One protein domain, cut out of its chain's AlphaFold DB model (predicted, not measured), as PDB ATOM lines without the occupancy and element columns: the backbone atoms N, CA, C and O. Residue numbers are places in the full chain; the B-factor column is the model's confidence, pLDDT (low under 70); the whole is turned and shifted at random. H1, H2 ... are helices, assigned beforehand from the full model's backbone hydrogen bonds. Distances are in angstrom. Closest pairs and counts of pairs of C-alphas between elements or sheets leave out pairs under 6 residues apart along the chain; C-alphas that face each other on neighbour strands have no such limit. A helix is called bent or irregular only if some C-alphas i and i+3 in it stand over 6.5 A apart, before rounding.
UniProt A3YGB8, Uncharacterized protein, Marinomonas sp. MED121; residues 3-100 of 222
ATOM      1  N   VAL A   3      70.469 143.028 181.472       90.75
ATOM      2  CA  VAL A   3      71.431 142.123 180.842       90.75
ATOM      3  C   VAL A   3      72.189 141.381 181.936       90.75
ATOM      4  O   VAL A   3      72.765 141.998 182.830       90.75
ATOM      5  N   THR A   4      72.175 140.055 181.865       90.25
ATOM      6  CA  THR A   4      72.860 139.125 182.772       90.25
ATOM      7  C   THR A   4      73.733 138.175 181.953       90.25
ATOM      8  O   THR A   4      73.561 138.062 180.737       90.25
ATOM      9  N   LYS A   5      74.674 137.465 182.592       85.62
ATOM     10  CA  LYS A   5      75.503 136.467 181.886       85.62
ATOM     11  C   LYS A   5      74.659 135.422 181.149       85.62
ATOM     12  O   LYS A   5      75.045 134.970 180.076       85.62
ATOM     13  N   ASP A   6      73.483 135.117 181.689       82.94
ATOM     14  CA  ASP A   6      72.565 134.115 181.154       82.94
ATOM     15  C   ASP A   6      71.883 134.564 179.854       82.94
ATOM     16  O   ASP A   6      71.570 133.732 179.003       82.94
ATOM     17  N   ASN A   7      71.641 135.869 179.678       85.88
ATOM     18  CA  ASN A   7      70.889 136.394 178.534       85.88
ATOM     19  C   ASN A   7      71.729 137.219 177.549       85.88
ATOM     20  O   ASN A   7      71.242 137.537 176.467       85.88
ATOM     21  N   LEU A   8      72.989 137.513 177.879       84.62
ATOM     22  CA  LEU A   8      73.885 138.344 177.075       84.62
ATOM     23  C   LEU A   8      74.015 137.866 175.620       84.62
ATOM     24  O   LEU A   8      74.004 138.669 174.690       84.62
ATOM     25  N   ASN A   9      74.099 136.549 175.425       78.62
ATOM     26  CA  ASN A   9      74.222 135.923 174.106       78.62
ATOM     27  C   ASN A   9      72.872 135.468 173.531       78.62
ATOM     28  O   ASN A   9      72.835 134.777 172.512       78.62
ATOM     29  N   ALA A  10      71.755 135.812 174.177       80.62
ATOM     30  CA  ALA A  10      70.448 135.364 173.738       80.62
ATOM     31  C   ALA A  10      70.058 136.062 172.418       80.62
ATOM     32  O   ALA A  10      70.040 137.296 172.357       80.62
ATOM     33  N   PRO A  11      69.696 135.310 171.358       73.69
ATOM     34  CA  PRO A  11      69.376 135.897 170.056       73.69
ATOM     35  C   PRO A  11      68.238 136.922 170.104       73.69
ATOM     36  O   PRO A  11      68.300 137.936 169.413       73.69
ATOM     37  N   TRP A  12      67.230 136.688 170.951       81.69
ATOM     38  CA  TRP A  12      66.104 137.607 171.127       81.69
ATOM     39  C   TRP A  12      66.558 138.964 171.684       81.69
ATOM     40  O   TRP A  12      66.102 139.994 171.205       81.69
ATOM     41  N   LEU A  13      67.508 138.990 172.626       82.75
ATOM     42  CA  LEU A  13      67.985 140.229 173.245       82.75
ATOM     43  C   LEU A  13      68.723 141.102 172.221       82.75
ATOM     44  O   LEU A  13      68.494 142.307 172.141       82.75
ATOM     45  N   ASN A  14      69.560 140.480 171.388       80.44
ATOM     46  CA  ASN A  14      70.258 141.161 170.299       80.44
ATOM     47  C   ASN A  14      69.307 141.629 169.188       80.44
ATOM     48  O   ASN A  14      69.520 142.698 168.615       80.44
ATOM     49  N   PHE A  15      68.256 140.857 168.899       79.44
ATOM     50  CA  PHE A  15      67.222 141.240 167.939       79.44
ATOM     51  C   PHE A  15      66.453 142.485 168.405       79.44
ATOM     52  O   PHE A  15      66.390 143.469 167.667       79.44
ATOM     53  N   GLU A  16      65.954 142.474 169.643       81.88
ATOM     54  CA  GLU A  16      65.239 143.607 170.245       81.88
ATOM     55  C   GLU A  16      66.130 144.848 170.326       81.88
ATOM     56  O   GLU A  16      65.748 145.932 169.884       81.88
ATOM     57  N   ALA A  17      67.368 144.684 170.805       83.31
ATOM     58  CA  ALA A  17      68.350 145.758 170.836       83.31
ATOM     59  C   ALA A  17      68.579 146.348 169.434       83.31
ATOM     60  O   ALA A  17      68.572 147.567 169.271       83.31
ATOM     61  N   GLY A  18      68.724 145.509 168.405       80.44
ATOM     62  CA  GLY A  18      68.891 145.943 167.018       80.44
ATOM     63  C   GLY A  18      67.692 146.713 166.463       80.44
ATOM     64  O   GLY A  18      67.878 147.714 165.771       80.44
ATOM     65  N   ALA A  19      66.467 146.293 166.784       77.88
ATOM     66  CA  ALA A  19      65.254 147.005 166.386       77.88
ATOM     67  C   ALA A  19      65.153 148.376 167.074       77.88
ATOM     68  O   ALA A  19      64.940 149.389 166.406       77.88
ATOM     69  N   LEU A  20      65.399 148.418 168.386       79.06
ATOM     70  CA  LEU A  20      65.369 149.636 169.198       79.06
ATOM     71  C   LEU A  20      66.425 150.669 168.773       79.06
ATOM     72  O   LEU A  20      66.211 151.868 168.947       79.06
ATOM     73  N   GLY A  21      67.542 150.217 168.195       74.31
ATOM     74  CA  GLY A  21      68.622 151.075 167.703       74.31
ATOM     75  C   GLY A  21      68.292 151.852 166.430       74.31
ATOM     76  O   GLY A  21      68.965 152.830 166.125       74.31
ATOM     77  N   LYS A  22      67.246 151.469 165.687       71.06
ATOM     78  CA  LYS A  22      66.854 152.148 164.436       71.06
ATOM     79  C   LYS A  22      66.103 153.462 164.655       71.06
ATOM     80  O   LYS A  22      65.856 154.190 163.701       71.06
ATOM     81  N   SER A  23      65.713 153.765 165.890       65.44
ATOM     82  CA  SER A  23      64.924 154.953 166.238       65.44
ATOM     83  C   SER A  23      65.584 155.734 167.372       65.44
ATOM     84  O   SER A  23      64.943 156.025 168.378       65.44
ATOM     85  N   VAL A  24      66.874 156.049 167.210       56.94
ATOM     86  CA  VAL A  24      67.732 156.670 168.239       56.94
ATOM     87  C   VAL A  24      67.105 157.929 168.853       56.94
ATOM     88  O   VAL A  24      67.134 158.073 170.069       56.94
ATOM     89  N   ASP A  25      66.443 158.772 168.056       57.19
ATOM     90  CA  ASP A  25      65.894 160.056 168.531       57.19
ATOM     91  C   ASP A  25      64.587 159.934 169.334       57.19
ATOM     92  O   ASP A  25      64.147 160.892 169.969       57.19
ATOM     93  N   LYS A  26      63.931 158.765 169.312       61.56
ATOM     94  CA  LYS A  26      62.661 158.512 170.028       61.56
ATOM     95  C   LYS A  26      62.739 157.361 171.030       61.56
ATOM     96  O   LYS A  26      61.837 157.195 171.846       61.56
ATOM     97  N   SER A  27      63.789 156.550 170.959       69.50
ATOM     98  CA  SER A  27      63.939 155.327 171.742       69.50
ATOM     99  C   SER A  27      64.696 155.611 173.038       69.50
ATOM    100  O   SER A  27      65.882 155.930 173.026       69.50
ATOM    101  N   ARG A  28      64.011 155.491 174.180       82.62
ATOM    102  CA  ARG A  28      64.602 155.646 175.520       82.62
ATOM    103  C   ARG A  28      64.993 154.273 176.059       82.62
ATOM    104  O   ARG A  28      64.205 153.615 176.734       82.62
ATOM    105  N   VAL A  29      66.198 153.818 175.721       86.25
ATOM    106  CA  VAL A  29      66.685 152.478 176.082       86.25
ATOM    107  C   VAL A  29      68.002 152.571 176.831       86.25
ATOM    108  O   VAL A  29      68.988 153.084 176.313       86.25
ATOM    109  N   CYS A  30      68.021 152.000 178.035       89.56
ATOM    110  CA  CYS A  30      69.227 151.820 178.828       89.56
ATOM    111  C   CYS A  30      69.388 150.337 179.219       89.56
ATOM    112  O   CYS A  30      68.506 149.765 179.884       89.56
ATOM    113  N   PRO A  31      70.465 149.669 178.763       91.88
ATOM    114  CA  PRO A  31      70.872 148.370 179.275       91.88
ATOM    115  C   PRO A  31      71.410 148.500 180.705       91.88
ATOM    116  O   PRO A  31      72.359 149.236 180.949       91.88
ATOM    117  N   PHE A  32      70.835 147.757 181.642       93.38
ATOM    118  CA  PHE A  32      71.356 147.582 182.990       93.38
ATOM    119  C   PHE A  32      72.165 146.286 183.034       93.38
ATOM    120  O   PHE A  32      71.609 145.208 182.814       93.38
ATOM    121  N   LEU A  33      73.471 146.393 183.269       92.81
ATOM    122  CA  LEU A  33      74.404 145.271 183.281       92.81
ATOM    123  C   LEU A  33      74.520 144.728 184.702       92.81
ATOM    124  O   LEU A  33      75.161 145.324 185.570       92.81
ATOM    125  N   PHE A  34      73.914 143.573 184.940       91.62
ATOM    126  CA  PHE A  34      73.945 142.922 186.237       91.62
ATOM    127  C   PHE A  34      75.043 141.857 186.272       91.62
ATOM    128  O   PHE A  34      74.951 140.835 185.589       91.62
ATOM    129  N   ARG A  35      76.089 142.101 187.077       87.44
ATOM    130  CA  ARG A  35      77.272 141.225 187.237       87.44
ATOM    131  C   ARG A  35      78.009 140.918 185.919       87.44
ATOM    132  O   ARG A  35      78.593 139.844 185.763       87.44
ATOM    133  N   ILE A  36      77.988 141.866 184.984       87.06
ATOM    134  CA  ILE A  36      78.717 141.809 183.712       87.06
ATOM    135  C   ILE A  36      79.499 143.107 183.528       87.06
ATOM    136  O   ILE A  36      79.004 144.189 183.849       87.06
ATOM    137  N   LYS A  37      80.703 143.005 182.969       85.00
ATOM    138  CA  LYS A  37      81.506 144.161 182.572       85.00
ATOM    139  C   LYS A  37      81.047 144.720 181.227       85.00
ATOM    140  O   LYS A  37      80.636 143.994 180.327       85.00
ATOM    141  N   ARG A  38      81.223 146.026 181.018       83.62
ATOM    142  CA  ARG A  38      80.934 146.682 179.724       83.62
ATOM    143  C   ARG A  38      81.751 146.104 178.552       83.62
ATOM    144  O   ARG A  38      81.358 146.261 177.396       83.62
ATOM    145  N   SER A  39      82.885 145.464 178.831       82.81
ATOM    146  CA  SER A  39      83.738 144.781 177.849       82.81
ATOM    147  C   SER A  39      83.163 143.447 177.370       82.81
ATOM    148  O   SER A  39      83.358 143.089 176.213       82.81
ATOM    149  N   GLU A  40      82.405 142.749 178.217       82.12
ATOM    150  CA  GLU A  40      81.732 141.493 177.863       82.12
ATOM    151  C   GLU A  40      80.515 141.742 176.949       82.12
ATOM    152  O   GLU A  40      80.066 140.842 176.244       82.12
ATOM    153  N   VAL A  41      79.993 142.975 176.907       85.69
ATOM    154  CA  VAL A  41      78.878 143.348 176.027       85.69
ATOM    155  C   VAL A  41      79.333 143.423 174.569       85.69
ATOM    156  O   VAL A  41      80.328 144.071 174.238       85.69
ATOM    157  N   SER A  42      78.571 142.787 173.680       81.69
ATOM    158  CA  SER A  42      78.829 142.759 172.240       81.69
ATOM    159  C   SER A  42      77.550 142.985 171.424       81.69
ATOM    160  O   SER A  42      76.444 143.039 171.966       81.69
ATOM    161  N   GLY A  43      77.704 143.154 170.108       83.88
ATOM    162  CA  GLY A  43      76.576 143.247 169.185       83.88
ATOM    163  C   GLY A  43      75.754 144.540 169.315       83.88
ATOM    164  O   GLY A  43      76.286 145.570 169.734       83.88
ATOM    165  N   PRO A  44      74.459 144.513 168.945       82.69
ATOM    166  CA  PRO A  44      73.605 145.702 168.913       82.69
ATOM    167  C   PRO A  44      73.423 146.385 170.270       82.69
ATOM    168  O   PRO A  44      73.171 147.580 170.316       82.69
ATOM    169  N   ILE A  45      73.583 145.673 171.388       85.88
ATOM    170  CA  ILE A  45      73.447 146.257 172.734       85.88
ATOM    171  C   ILE A  45      74.488 147.368 172.967       85.88
ATOM    172  O   ILE A  45      74.195 148.344 173.659       85.88
ATOM    173  N   LEU A  46      75.664 147.279 172.326       84.69
ATOM    174  CA  LEU A  46      76.737 148.278 172.429       84.69
ATOM    175  C   LEU A  46      76.351 149.677 171.947       84.69
ATOM    176  O   LEU A  46      77.026 150.643 172.292       84.69
ATOM    177  N   GLN A  47      75.289 149.802 171.155       80.56
ATOM    178  CA  GLN A  47      74.859 151.097 170.635       80.56
ATOM    179  C   GLN A  47      74.158 151.978 171.684       80.56
ATOM    180  O   GLN A  47      73.870 153.142 171.389       80.56
ATOM    181  N   PHE A  48      73.861 151.432 172.871       86.50
ATOM    182  CA  PHE A  48      73.147 152.112 173.950       86.50
ATOM    183  C   PHE A  48      74.056 152.435 175.141       86.50
ATOM    184  O   PHE A  48      74.957 151.671 175.496       86.50
ATOM    185  N   GLN A  49      73.751 153.540 175.827       87.00
ATOM    186  CA  GLN A  49      74.389 153.877 177.098       87.00
ATOM    187  C   GLN A  49      73.967 152.871 178.173       87.00
ATOM    188  O   GLN A  49      72.787 152.773 178.502       87.00
ATOM    189  N   SER A  50      74.939 152.130 178.706       91.06
ATOM    190  CA  SER A  50      74.705 151.072 179.692       91.06
ATOM    191  C   SER A  50      74.967 151.545 181.123       91.06
ATOM    192  O   SER A  50      75.956 152.236 181.368       91.06
ATOM    193  N   THR A  51      74.133 151.095 182.058       93.06
ATOM    194  CA  THR A  51      74.260 151.333 183.499       93.06
ATOM    195  C   THR A  51      74.800 150.092 184.201       93.06
ATOM    196  O   THR A  51      74.323 148.986 183.954       93.06
ATOM    197  N   ILE A  52      75.780 150.267 185.086       92.12
ATOM    198  CA  ILE A  52      76.299 149.210 185.970       92.12
ATOM    199  C   ILE A  52      75.746 149.361 187.393       92.12
ATOM    200  O   ILE A  52      75.148 150.381 187.735       92.12
ATOM    201  N   LEU A  53      75.919 148.327 188.223       90.50
ATOM    202  CA  LEU A  53      75.519 148.343 189.634       90.50
ATOM    203  C   LEU A  53      76.501 149.175 190.477       90.50
ATOM    204  O   LEU A  53      77.228 148.661 191.318       90.50
ATOM    205  N   GLU A  54      76.515 150.476 190.227       91.69
ATOM    206  CA  GLU A  54      77.205 151.484 191.024       91.69
ATOM    207  C   GLU A  54      76.194 152.550 191.426       91.69
ATOM    208  O   GLU A  54      75.270 152.860 190.667       91.69
ATOM    209  N   LYS A  55      76.354 153.114 192.624       92.25
ATOM    210  CA  LYS A  55      75.382 154.053 193.192       92.25
ATOM    211  C   LYS A  55      75.165 155.250 192.271       92.25
ATOM    212  O   LYS A  55      74.032 155.624 191.979       92.25
ATOM    213  N   GLU A  56      76.256 155.824 191.787       93.50
ATOM    214  CA  GLU A  56      76.262 156.999 190.927       93.50
ATOM    215  C   GLU A  56      75.650 156.691 189.556       93.50
ATOM    216  O   GLU A  56      74.904 157.506 189.013       93.50
ATOM    217  N   ASP A  57      75.945 155.518 188.993       91.62
ATOM    218  CA  ASP A  57      75.471 155.129 187.662       91.62
ATOM    219  C   ASP A  57      73.977 154.768 187.683       91.62
ATOM    220  O   ASP A  57      73.218 155.189 186.805       91.62
ATOM    221  N   LEU A  58      73.516 154.079 188.732       93.75
ATOM    222  CA  LEU A  58      72.094 153.790 188.920       93.75
ATOM    223  C   LEU A  58      71.290 155.061 189.223       93.75
ATOM    224  O   LEU A  58      70.162 155.210 188.747       93.75
ATOM    225  N   PHE A  59      71.870 156.012 189.959       94.94
ATOM    226  CA  PHE A  59      71.233 157.307 190.182       94.94
ATOM    227  C   PHE A  59      71.061 158.090 188.877       94.94
ATOM    228  O   PHE A  59      69.990 158.646 188.635       94.94
ATOM    229  N   LYS A  60      72.065 158.081 187.986       93.88
ATOM    230  CA  LYS A  60      71.946 158.676 186.641       93.88
ATOM    231  C   LYS A  60      70.831 158.025 185.826       93.88
ATOM    232  O   LYS A  60      70.079 158.739 185.164       93.88
ATOM    233  N   LEU A  61      70.685 156.700 185.906       93.31
ATOM    234  CA  LEU A  61      69.577 155.993 185.267       93.31
ATOM    235  C   LEU A  61      68.229 156.495 185.800       93.31
ATOM    236  O   LEU A  61      67.379 156.907 185.014       93.31
ATOM    237  N   LEU A  62      68.049 156.547 187.120       93.69
ATOM    238  CA  LEU A  62      66.812 157.045 187.731       93.69
ATOM    239  C   LEU A  62      66.533 158.510 187.388       93.69
ATOM    240  O   LEU A  62      65.388 158.861 187.111       93.69
ATOM    241  N   LYS A  63      67.568 159.353 187.346       93.81
ATOM    242  CA  LYS A  63      67.450 160.744 186.907       93.81
ATOM    243  C   LYS A  63      66.967 160.828 185.461       93.81
ATOM    244  O   LYS A  63      66.014 161.550 185.198       93.81
ATOM    245  N   SER A  64      67.538 160.035 184.553       91.62
ATOM    246  CA  SER A  64      67.103 160.023 183.150       91.62
ATOM    247  C   SER A  64      65.665 159.517 182.971       91.62
ATOM    248  O   SER A  64      64.936 160.045 182.134       91.62
ATOM    249  N   ILE A  65      65.224 158.551 183.787       92.06
ATOM    250  CA  ILE A  65      63.821 158.109 183.832       92.06
ATOM    251  C   ILE A  65      62.919 159.237 184.348       92.06
ATOM    252  O   ILE A  65      61.882 159.503 183.753       92.06
ATOM    253  N   ASN A  66      63.312 159.929 185.418       94.31
ATOM    254  CA  ASN A  66      62.537 161.040 185.970       94.31
ATOM    255  C   ASN A  66      62.430 162.220 184.990       94.31
ATOM    256  O   ASN A  66      61.367 162.814 184.840       94.31
ATOM    257  N   ASP A  67      63.517 162.535 184.285       91.12
ATOM    258  CA  ASP A  67      63.541 163.566 183.244       91.12
ATOM    259  C   ASP A  67      62.624 163.220 182.066       91.12
ATOM    260  O   ASP A  67      62.105 164.107 181.395       91.12
ATOM    261  N   ALA A  68      62.389 161.930 181.846       89.88
ATOM    262  CA  ALA A  68      61.490 161.410 180.834       89.88
ATOM    263  C   ALA A  68      59.994 161.498 181.209       89.88
ATOM    264  O   ALA A  68      59.163 161.306 180.319       89.88
ATOM    265  N   CYS A  69      59.646 161.784 182.468       89.00
ATOM    266  CA  CYS A  69      58.265 161.794 182.969       89.00
ATOM    267  C   CYS A  69      57.508 163.122 182.764       89.00
ATOM    268  O   CYS A  69      56.387 163.241 183.249       89.00
ATOM    269  N   ASP A  70      58.080 164.108 182.064       86.06
ATOM    270  CA  ASP A  70      57.464 165.406 181.735       86.06
ATOM    271  C   ASP A  70      56.649 166.029 182.895       86.06
ATOM    272  O   ASP A  70      57.231 166.607 183.812       86.06
ATOM    273  N   GLN A  71      55.312 165.918 182.876       86.38
ATOM    274  CA  GLN A  71      54.406 166.502 183.879       86.38
ATOM    275  C   GLN A  71      54.439 165.799 185.246       86.38
ATOM    276  O   GLN A  71      54.157 166.437 186.259       86.38
ATOM    277  N   ASP A  72      54.824 164.524 185.283       90.94
ATOM    278  CA  ASP A  72      54.942 163.718 186.505       90.94
ATOM    279  C   ASP A  72      56.371 163.733 187.078       90.94
ATOM    280  O   ASP A  72      56.691 163.001 188.020       90.94
ATOM    281  N   LYS A  73      57.256 164.562 186.510       93.44
ATOM    282  CA  LYS A  73      58.635 164.708 186.969       93.44
ATOM    283  C   LYS A  73      58.670 165.211 188.410       93.44
ATOM    284  O   LYS A  73      58.127 166.265 188.744       93.44
ATOM    285  N   ILE A  74      59.391 164.491 189.264       94.31
ATOM    286  CA  ILE A  74      59.623 164.905 190.647       94.31
ATOM    287  C   ILE A  74      60.866 165.790 190.762       94.31
ATOM    288  O   ILE A  74      61.795 165.710 189.956       94.31
ATOM    289  N   GLU A  75      60.892 166.628 191.799       94.75
ATOM    290  CA  GLU A  75      62.045 167.470 192.117       94.75
ATOM    291  C   GLU A  75      63.297 166.616 192.379       94.75
ATOM    292  O   GLU A  75      63.242 165.612 193.096       94.75
ATOM    293  N   GLU A  76      64.440 167.040 191.837       91.38
ATOM    294  CA  GLU A  76      65.705 166.305 191.943       91.38
ATOM    295  C   GLU A  76      66.122 166.062 193.400       91.38
ATOM    296  O   GLU A  76      66.515 164.950 193.747       91.38
ATOM    297  N   SER A  77      65.924 167.044 194.286       92.38
ATOM    298  CA  SER A  77      66.238 166.907 195.715       92.38
ATOM    299  C   SER A  77      65.400 165.818 196.404       92.38
ATOM    300  O   SER A  77      65.859 165.150 197.336       92.38
ATOM    301  N   ARG A  78      64.161 165.602 195.940       94.19
ATOM    302  CA  ARG A  78      63.262 164.558 196.442       94.19
ATOM    303  C   ARG A  78      63.641 163.190 195.882       94.19
ATOM    304  O   ARG A  78      63.624 162.219 196.641       94.19
ATOM    305  N   LEU A  79      64.013 163.121 194.602       94.75
ATOM    306  CA  LEU A  79      64.529 161.903 193.973       94.75
ATOM    307  C   LEU A  79      65.805 161.425 194.675       94.75
ATOM    308  O   LEU A  79      65.901 160.255 195.034       94.75
ATOM    309  N   GLU A  80      66.752 162.329 194.930       95.31
ATOM    310  CA  GLU A  80      68.019 162.021 195.598       95.31
ATOM    311  C   GLU A  80      67.811 161.507 197.026       95.31
ATOM    312  O   GLU A  80      68.386 160.489 197.420       95.31
ATOM    313  N   LYS A  81      66.946 162.164 197.807       94.75
ATOM    314  CA  LYS A  81      66.595 161.700 199.158       94.75
ATOM    315  C   LYS A  81      65.972 160.308 199.130       94.75
ATOM    316  O   LYS A  81      66.398 159.445 199.892       94.75
ATOM    317  N   GLY A  82      64.992 160.085 198.251       95.12
ATOM    318  CA  GLY A  82      64.354 158.779 198.095       95.12
ATOM    319  C   GLY A  82      65.363 157.702 197.707       95.12
ATOM    320  O   GLY A  82      65.431 156.659 198.350       95.12
ATOM    321  N   PHE A  83      66.207 157.986 196.717       96.31
ATOM    322  CA  PHE A  83      67.247 157.067 196.272       96.31
ATOM    323  C   PHE A  83      68.216 156.694 197.397       96.31
ATOM    324  O   PHE A  83      68.470 155.515 197.615       96.31
ATOM    325  N   ASN A  84      68.711 157.671 198.159       95.50
ATOM    326  CA  ASN A  84      69.643 157.417 199.258       95.50
ATOM    327  C   ASN A  84      69.045 156.537 200.368       95.50
ATOM    328  O   ASN A  84      69.781 155.761 200.976       95.50
ATOM    329  N   VAL A  85      67.736 156.640 200.618       96.31
ATOM    330  CA  VAL A  85      67.029 155.804 201.603       96.31
ATOM    331  C   VAL A  85      66.881 154.365 201.111       96.31
ATOM    332  O   VAL A  85      67.117 153.435 201.877       96.31
ATOM    333  N   TRP A  86      66.512 154.171 199.843       94.88
ATOM    334  CA  TRP A  86      66.243 152.839 199.288       94.88
ATOM    335  C   TRP A  86      67.489 152.113 198.779       94.88
ATOM    336  O   TRP A  86      67.468 150.891 198.649       94.88
ATOM    337  N   TRP A  87      68.583 152.836 198.527       95.19
ATOM    338  CA  TRP A  87      69.818 152.274 197.985       95.19
ATOM    339  C   TRP A  87      70.353 151.061 198.770       95.19
ATOM    340  O   TRP A  87      70.617 150.044 198.132       95.19
ATOM    341  N   PRO A  88      70.474 151.091 200.115       94.69
ATOM    342  CA  PRO A  88      70.989 149.941 200.862       94.69
ATOM    343  C   PRO A  88      70.111 148.693 200.714       94.69
ATOM    344  O   PRO A  88      70.638 147.604 200.507       94.69
ATOM    345  N   SER A  89      68.783 148.860 200.760       94.12
ATOM    346  CA  SER A  89      67.823 147.759 200.583       94.12
ATOM    347  C   SER A  89      67.918 147.167 199.181       94.12
ATOM    348  O   SER A  89      67.957 145.953 199.022       94.12
ATOM    349  N   LEU A  90      68.021 148.026 198.161       92.56
ATOM    350  CA  LEU A  90      68.158 147.597 196.773       92.56
ATOM    351  C   LEU A  90      69.438 146.786 196.555       92.56
ATOM    352  O   LEU A  90      69.400 145.750 195.900       92.56
ATOM    353  N   VAL A  91      70.573 147.253 197.086       92.88
ATOM    354  CA  VAL A  91      71.847 146.528 196.978       92.88
ATOM    355  C   VAL A  91      71.746 145.173 197.663       92.88
ATOM    356  O   VAL A  91      72.133 144.177 197.060       92.88
ATOM    357  N   GLN A  92      71.168 145.121 198.864       93.06
ATOM    358  CA  GLN A  92      70.979 143.868 199.588       93.06
ATOM    359  C   GLN A  92      70.136 142.870 198.777       93.06
ATOM    360  O   GLN A  92      70.569 141.743 198.549       93.06
ATOM    361  N   GLU A  93      68.974 143.290 198.272       93.00
ATOM    362  CA  GLU A  93      68.106 142.427 197.460       93.00
ATOM    363  C   GLU A  93      68.804 141.946 196.180       93.00
ATOM    364  O   GLU A  93      68.673 140.787 195.794       93.00
ATOM    365  N   LEU A  94      69.584 142.812 195.525       89.12
ATOM    366  CA  LEU A  94      70.347 142.458 194.327       89.12
ATOM    367  C   LEU A  94      71.513 141.503 194.625       89.12
ATOM    368  O   LEU A  94      71.860 140.669 193.786       89.12
ATOM    369  N   GLU A  95      72.136 141.608 195.796       88.38
ATOM    370  CA  GLU A  95      73.192 140.698 196.238       88.38
ATOM    371  C   GLU A  95      72.644 139.304 196.559       88.38
ATOM    372  O   GLU A  95      73.266 138.307 196.180       88.38
ATOM    373  N   GLU A  96      71.450 139.234 197.154       90.25
ATOM    374  CA  GLU A  96      70.748 137.991 197.485       90.25
ATOM    375  C   GLU A  96      70.336 137.173 196.250       90.25
ATOM    376  O   GLU A  96      70.127 135.962 196.363       90.25
ATOM    377  N   ILE A  97      70.272 137.782 195.057       86.81
ATOM    378  CA  ILE A  97      69.983 137.060 193.813       86.81
ATOM    379  C   ILE A  97      71.098 136.027 193.554       86.81
ATOM    380  O   ILE A  97      72.257 136.399 193.303       86.81
ATOM    381  N   PRO A  98      70.782 134.718 193.567       78.75
ATOM    382  CA  PRO A  98      71.778 133.681 193.362       78.75
ATOM    383  C   PRO A  98      72.287 133.715 191.922       78.75
ATOM    384  O   PRO A  98      71.516 133.813 190.968       78.75
ATOM    385  N   THR A  99      73.603 133.594 191.752       65.50
ATOM    386  CA  THR A  99      74.193 133.369 190.431       65.50
ATOM    387  C   THR A  99      73.823 131.950 190.004       65.50
ATOM    388  O   THR A  99      74.291 130.976 190.598       65.50
ATOM    389  N   SER A 100      72.940 131.812 189.021       54.53
ATOM    390  CA  SER A 100      72.588 130.535 188.398       54.53
ATOM    391  C   SER A 100      73.862 129.746 188.067       54.53
ATOM    392  O   SER A 100      74.821 130.285 187.517       54.53
TER     393      SER A 100
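Overview. This is residues 3 to 100 of the 222 residues of an uncharacterized protein of Marinomonas sp. MED121 (UniProt A3YGB8). Two separate groups of helices stand at the two ends of a flat body: a helical hairpin of H3 and H4a at one end, and H1 with the short H2 beside it at the other, while unnamed chain runs between them. The longest helix, H4, bends, and its second arm, H4b, leads away from the hairpin and touches no helix. In the space between the two groups, residues 32 to 33 pair with residues 51 to 52, parallel, as strands do. The printed part has 98 residues with four named helices, in the order H1, H2, H3, H4, and no named strand; the class is all helix. The whole is only just compact, close to loose, with a radius of gyration of the C-alphas of 15.0 A and spans of 39 by 36 by 19 A.

Arrangement. H4, residues 76 to 96, was assigned as one helix by its hydrogen bonds but is bent: C-alphas 85 and 88 are 7.1 A apart. Its arms, H4a of residues 76 to 85 and H4b of residues 88 to 96, stand at a steep tilt of 52 degrees. H3, residues 55 to 67, touches H4a with residues 59 to 63 alone; the closest C-alphas, those of Phe 59 and Phe 83, are 7.3 A apart. H3 and H4a run opposite ways at a steep tilt of 42 degrees and form a helical hairpin. H3 and H4b are apart. H1, residues 11 to 23, touches H2, residues 43 to 47, and their closest C-alphas, those of Gly 18 and Pro 44, are 5.1 A apart. H1 is apart from H3 and from both arms of H4, and so is H2. In H3, H4a and H4b every O i to N i+4 pair is within hydrogen-bond range; in H1 it is 7 of 9, and in H2 0 of 1, with 2 of 2 O i to N i+3 pairs within range.

Along the chain. H4a is 14.3 A from first to last C-alpha and H4b is 12.4 A, ending at C-alpha 96 at (70.748, 137.991, 197.485). H3 is 18.2 A long and begins at C-alpha 55 at (75.382, 154.053, 193.192). H1 is 19.9 A long, from C-alpha 11 at (69.376, 135.897, 170.056). H1 is neither bent nor irregular, but only just: C-alphas 20 and 23 are 6.1 A apart. H2 is 8.2 A long.

Size, cuts and confidence. The two C-alphas farthest apart, those of Gln 71 and Ser 100, are 40.6 A apart. The printed part has no cut. The link from H1 to H2, residues 24 to 42, is long; those from H2 to H3 and from H3 to H4 are short. The mean pLDDT of the printed part is 86.5, and residues 23 to 27 and 99 to 100 are under 70.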